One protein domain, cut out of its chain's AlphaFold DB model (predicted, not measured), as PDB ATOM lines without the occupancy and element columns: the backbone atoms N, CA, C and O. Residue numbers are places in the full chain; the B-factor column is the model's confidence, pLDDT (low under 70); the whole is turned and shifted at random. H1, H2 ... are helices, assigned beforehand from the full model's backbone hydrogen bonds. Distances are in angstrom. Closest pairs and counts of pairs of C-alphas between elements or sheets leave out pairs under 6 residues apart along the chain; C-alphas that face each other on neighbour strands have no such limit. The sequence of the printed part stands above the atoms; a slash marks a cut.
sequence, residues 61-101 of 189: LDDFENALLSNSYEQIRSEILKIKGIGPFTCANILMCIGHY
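What this domain is: This is residues 61 to 101 of the 189 residues of an uncharacterized protein of Jatropha curcas (UniProt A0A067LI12). Three short helices make a small triangle: H1 and H2 lie side by side as a helical hairpin, and H3 folds back over H2 at a steep angle. H2 touches both others, while H1 and H3 stay apart. The printed part has 41 residues with three named helices, H1, H2, H3 in chain order, and no named strand; its class is all helix. It is compact, with a radius of gyration of the C-alphas of 9.3 A, and spans 24 by 19 by 15 A.

How they stand to each other: Start with H1, residues 61 to 69, which touches H2, residues 73 to 82; their closest C-alphas, of Ala 67 and Ile 76, are 6.3 A apart. This hairpin has a shallow tilt of 18 degrees, opposite ways. Next, H2 touches H3, residues 88 to 97, at a steep tilt of 53 degrees, opposite ways; their closest C-alphas, of Ile 80 and Cys 91, are 6.4 A apart. In H1, H2 and H3 every O i to N i+4 pair is within hydrogen-bond range.

Where its parts are: Find C-alpha 61 at (9.849, -3.712, 49.480); H1 runs 13.1 A from there. H2 measures 14.5 A and H3 14.3 A, ending at C-alpha 97, (-3.405, 1.601, 48.262).

The domain as a whole: The C-alphas farthest apart, of Ser 70 and Gly 85, are 25.4 A apart. The printed part has no cut, both links are tight, and pLDDT is under 70 at residue 71.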
ATOM      1  N   LEU A  61      11.007  -4.433  50.015       86.69
ATOM      2  CA  LEU A  61       9.849  -3.712  49.480       86.69
ATOM      3  C   LEU A  61       9.922  -3.577  47.952       86.69
ATOM      4  O   LEU A  61       8.897  -3.726  47.292       86.69
ATOM      5  N   ASP A  62      11.129  -3.440  47.398       86.06
ATOM      6  CA  ASP A  62      11.383  -3.377  45.954       86.06
ATOM      7  C   ASP A  62      10.848  -4.605  45.200       86.06
ATOM      8  O   ASP A  62      10.407  -4.491  44.059       86.06
ATOM      9  N   ASP A  63      10.828  -5.788  45.827       83.69
ATOM     10  CA  ASP A  63      10.270  -6.997  45.207       83.69
ATOM     11  C   ASP A  63       8.758  -6.848  44.965       83.69
ATOM     12  O   ASP A  63       8.238  -7.317  43.951       83.69
ATOM     13  N   PHE A  64       8.049  -6.151  45.861       82.31
ATOM     14  CA  PHE A  64       6.626  -5.849  45.698       82.31
ATOM     15  C   PHE A  64       6.405  -4.771  44.634       82.31
ATOM     16  O   PHE A  64       5.484  -4.904  43.834       82.31
ATOM     17  N   GLU A  65       7.255  -3.743  44.579       80.75
ATOM     18  CA  GLU A  65       7.187  -2.708  43.537       80.75
ATOM     19  C   GLU A  65       7.442  -3.284  42.139       80.75
ATOM     20  O   GLU A  65       6.692  -3.020  41.200       80.75
ATOM     21  N   ASN A  66       8.437  -4.158  42.001       79.12
ATOM     22  CA  ASN A  66       8.712  -4.858  40.749       79.12
ATOM     23  C   ASN A  66       7.567  -5.798  40.351       79.12
ATOM     24  O   ASN A  66       7.232  -5.905  39.169       79.12
ATOM     25  N   ALA A  67       6.934  -6.462  41.321       77.06
ATOM     26  CA  ALA A  67       5.763  -7.290  41.061       77.06
ATOM     27  C   ALA A  67       4.553  -6.458  40.590       77.06
ATOM     28  O   ALA A  67       3.802  -6.919  39.732       77.06
ATOM     29  N   LEU A  68       4.391  -5.218  41.073       76.69
ATOM     30  CA  LEU A  68       3.377  -4.286  40.555       76.69
ATOM     31  C   LEU A  68       3.604  -3.983  39.068       76.69
ATOM     32  O   LEU A  68       2.649  -3.975  38.295       76.69
ATOM     33  N   LEU A  69       4.858  -3.809  38.639       76.81
ATOM     34  CA  LEU A  69       5.193  -3.579  37.227       76.81
ATOM     35  C   LEU A  69       4.884  -4.786  36.331       76.81
ATOM     36  O   LEU A  69       4.568  -4.611  35.154       76.81
ATOM     37  N   SER A  70       4.954  -6.005  36.870       75.69
ATOM     38  CA  SER A  70       4.597  -7.223  36.136       75.69
ATOM     39  C   SER A  70       3.092  -7.532  36.149       75.69
ATOM     40  O   SER A  70       2.675  -8.496  35.507       75.69
ATOM     41  N   ASN A  71       2.272  -6.706  36.820       68.06
ATOM     42  CA  ASN A  71       0.803  -6.780  36.880       68.06
ATOM     43  C   ASN A  71       0.226  -8.140  37.324       68.06
ATOM     44  O   ASN A  71      -0.926  -8.466  37.032       68.06
ATOM     45  N   SER A  72       0.997  -8.935  38.068       85.00
ATOM     46  CA  SER A  72       0.549 -10.234  38.577       85.00
ATOM     47  C   SER A  72      -0.161 -10.073  39.925       85.00
ATOM     48  O   SER A  72       0.440 -10.214  40.994       85.00
ATOM     49  N   TYR A  73      -1.456  -9.749  39.883       88.06
ATOM     50  CA  TYR A  73      -2.280  -9.521  41.075       88.06
ATOM     51  C   TYR A  73      -2.240 -10.710  42.054       88.06
ATOM     52  O   TYR A  73      -2.020 -10.519  43.253       88.06
ATOM     53  N   GLU A  74      -2.391 -11.941  41.562       89.62
ATOM     54  CA  GLU A  74      -2.395 -13.157  42.379       89.62
ATOM     55  C   GLU A  74      -1.061 -13.361  43.100       89.62
ATOM     56  O   GLU A  74      -1.041 -13.766  44.266       89.62
ATOM     57  N   GLN A  75       0.051 -13.057  42.427       88.44
ATOM     58  CA  GLN A  75       1.386 -13.179  42.998       88.44
ATOM     59  C   GLN A  75       1.594 -12.155  44.113       88.44
ATOM     60  O   GLN A  75       1.945 -12.541  45.229       88.44
ATOM     61  N   ILE A  76       1.312 -10.875  43.856       90.56
ATOM     62  CA  ILE A  76       1.457  -9.800  44.851       90.56
ATOM     63  C   ILE A  76       0.591 -10.096  46.074       90.56
ATOM     64  O   ILE A  76       1.061 -10.047  47.211       90.56
ATOM     65  N   ARG A  77      -0.671 -10.465  45.847       93.00
ATOM     66  CA  ARG A  77      -1.609 -10.827  46.910       93.00
ATOM     67  C   ARG A  77      -1.096 -11.994  47.749       93.00
ATOM     68  O   ARG A  77      -1.211 -11.957  48.976       93.00
ATOM     69  N   SER A  78      -0.551 -13.026  47.105       92.06
ATOM     70  CA  SER A  78       0.034 -14.187  47.780       92.06
ATOM     71  C   SER A  78       1.225 -13.789  48.652       92.06
ATOM     72  O   SER A  78       1.262 -14.155  49.826       92.06
ATOM     73  N   GLU A  79       2.159 -12.984  48.135       90.94
ATOM     74  CA  GLU A  79       3.321 -12.522  48.905       90.94
ATOM     75  C   GLU A  79       2.921 -11.632  50.090       90.94
ATOM     76  O   GLU A  79       3.401 -11.837  51.206       90.94
ATOM     77  N   ILE A  80       1.978 -10.703  49.900       92.25
ATOM     78  CA  ILE A  80       1.480  -9.832  50.978       92.25
ATOM     79  C   ILE A  80       0.843 -10.661  52.104       92.25
ATOM     80  O   ILE A  80       1.066 -10.382  53.283       92.25
ATOM     81  N   LEU A  81       0.080 -11.707  51.772       94.38
ATOM     82  CA  LEU A  81      -0.566 -12.577  52.764       94.38
ATOM     83  C   LEU A  81       0.413 -13.441  53.566       94.38
ATOM     84  O   LEU A  81       0.064 -13.893  54.657       94.38
ATOM     85  N   LYS A  82       1.638 -13.665  53.075       92.44
ATOM     86  CA  LYS A  82       2.683 -14.366  53.842       92.44
ATOM     87  C   LYS A  82       3.242 -13.507  54.976       92.44
ATOM     88  O   LYS A  82       3.836 -14.040  55.916       92.44
ATOM     89  N   ILE A  83       3.053 -12.188  54.925       91.31
ATOM     90  CA  ILE A  83       3.547 -11.274  55.952       91.31
ATOM     91  C   ILE A  83       2.748 -11.482  57.240       91.31
ATOM     92  O   ILE A  83       1.532 -11.286  57.315       91.31
ATOM     93  N   LYS A  84       3.455 -11.852  58.310       90.12
ATOM     94  CA  LYS A  84       2.841 -12.120  59.612       90.12
ATOM     95  C   LYS A  84       2.033 -10.919  60.110       90.12
ATOM     96  O   LYS A  84       2.559  -9.825  60.286       90.12
ATOM     97  N   GLY A  85       0.768 -11.169  60.445       89.88
ATOM     98  CA  GLY A  85      -0.155 -10.147  60.943       89.88
ATOM     99  C   GLY A  85      -0.950  -9.431  59.849       89.88
ATOM    100  O   GLY A  85      -1.811  -8.618  60.184       89.88
ATOM    101  N   ILE A  86      -0.721  -9.761  58.575       93.69
ATOM    102  CA  ILE A  86      -1.545  -9.321  57.451       93.69
ATOM    103  C   ILE A  86      -2.553 -10.425  57.128       93.69
ATOM    104  O   ILE A  86      -2.210 -11.488  56.627       93.69
ATOM    105  N   GLY A  87      -3.817 -10.179  57.472       95.00
ATOM    106  CA  GLY A  87      -4.937 -11.034  57.075       95.00
ATOM    107  C   GLY A  87      -5.620 -10.535  55.795       95.00
ATOM    108  O   GLY A  87      -5.263  -9.465  55.298       95.00
ATOM    109  N   PRO A  88      -6.658 -11.239  55.304       95.56
ATOM    110  CA  PRO A  88      -7.372 -10.877  54.075       95.56
ATOM    111  C   PRO A  88      -7.870  -9.426  54.038       95.56
ATOM    112  O   PRO A  88      -7.692  -8.743  53.037       95.56
ATOM    113  N   PHE A  89      -8.415  -8.925  55.152       95.75
ATOM    114  CA  PHE A  89      -8.866  -7.534  55.264       95.75
ATOM    115  C   PHE A  89      -7.722  -6.526  55.075       95.75
ATOM    116  O   PHE A  89      -7.836  -5.578  54.302       95.75
ATOM    117  N   THR A  90      -6.606  -6.729  55.781       95.94
ATOM    118  CA  THR A  90      -5.436  -5.847  55.681       95.94
ATOM    119  C   THR A  90      -4.811  -5.932  54.292       95.94
ATOM    120  O   THR A  90      -4.446  -4.904  53.736       95.94
ATOM    121  N   CYS A  91      -4.738  -7.133  53.714       96.31
ATOM    122  CA  CYS A  91      -4.235  -7.355  52.362       96.31
ATOM    123  C   CYS A  91      -5.055  -6.577  51.322       96.31
ATOM    124  O   CYS A  91      -4.475  -5.813  50.560       96.31
ATOM    125  N   ALA A  92      -6.389  -6.669  51.360       96.75
ATOM    126  CA  ALA A  92      -7.268  -5.919  50.458       96.75
ATOM    127  C   ALA A  92      -7.063  -4.394  50.561       96.75
ATOM    128  O   ALA A  92      -7.019  -3.703  49.548       96.75
ATOM    129  N   ASN A  93      -6.868  -3.865  51.778       96.38
ATOM    130  CA  ASN A  93      -6.548  -2.444  51.969       96.38
ATOM    131  C   ASN A  93      -5.180  -2.064  51.381       96.38
ATOM    132  O   ASN A  93      -5.058  -1.009  50.768       96.38
ATOM    133  N   ILE A  94      -4.154  -2.902  51.559       94.88
ATOM    134  CA  ILE A  94      -2.822  -2.651  50.987       94.88
ATOM    135  C   ILE A  94      -2.889  -2.670  49.461       94.88
ATOM    136  O   ILE A  94      -2.404  -1.736  48.835       94.88
ATOM    137  N   LEU A  95      -3.530  -3.691  48.884       94.19
ATOM    138  CA  LEU A  95      -3.728  -3.837  47.442       94.19
ATOM    139  C   LEU A  95      -4.418  -2.604  46.849       94.19
ATOM    140  O   LEU A  95      -3.936  -2.046  45.868       94.19
ATOM    141  N   MET A  96      -5.470  -2.110  47.502       94.44
ATOM    142  CA  MET A  96      -6.139  -0.871  47.107       94.44
ATOM    143  C   MET A  96      -5.187   0.337  47.120       94.44
ATOM    144  O   MET A  96      -5.190   1.120  46.171       94.44
ATOM    145  N   CYS A  97      -4.367   0.497  48.166       93.00
ATOM    146  CA  CYS A  97      -3.405   1.601  48.262       93.00
ATOM    147  C   CYS A  97      -2.334   1.570  47.161       93.00
ATOM    148  O   CYS A  97      -1.820   2.626  46.803       93.00
ATOM    149  N   ILE A  98      -2.008   0.389  46.631       90.31
ATOM    150  CA  ILE A  98      -1.022   0.205  45.554       90.31
ATOM    151  C   ILE A  98      -1.666   0.043  44.164       90.31
ATOM    152  O   ILE A  98      -0.972  -0.288  43.210       90.31
ATOM    153  N   GLY A  99      -2.975   0.296  44.029       90.19
ATOM    154  CA  GLY A  99      -3.663   0.366  42.731       90.19
ATOM    155  C   GLY A  99      -4.382  -0.908  42.268       90.19
ATOM    156  O   GLY A  99      -4.896  -0.938  41.152       90.19
ATOM    157  N   HIS A 100      -4.468  -1.947  43.102       92.31
ATOM    158  CA  HIS A 100      -5.225  -3.169  42.817       92.31
ATOM    159  C   HIS A 100      -6.576  -3.172  43.534       92.31
ATOM    160  O   HIS A 100      -6.656  -3.257  44.760       92.31
ATOM    161  N   TYR A 101      -7.658  -3.144  42.760       95.31
ATOM    162  CA  TYR A 101      -9.009  -2.905  43.274       95.31
ATOM    163  C   TYR A 101      -9.930  -4.129  43.216       95.31
ATOM    164  O   TYR A 101     -11.141  -3.982  43.354       95.31
TER     165      TYR A 101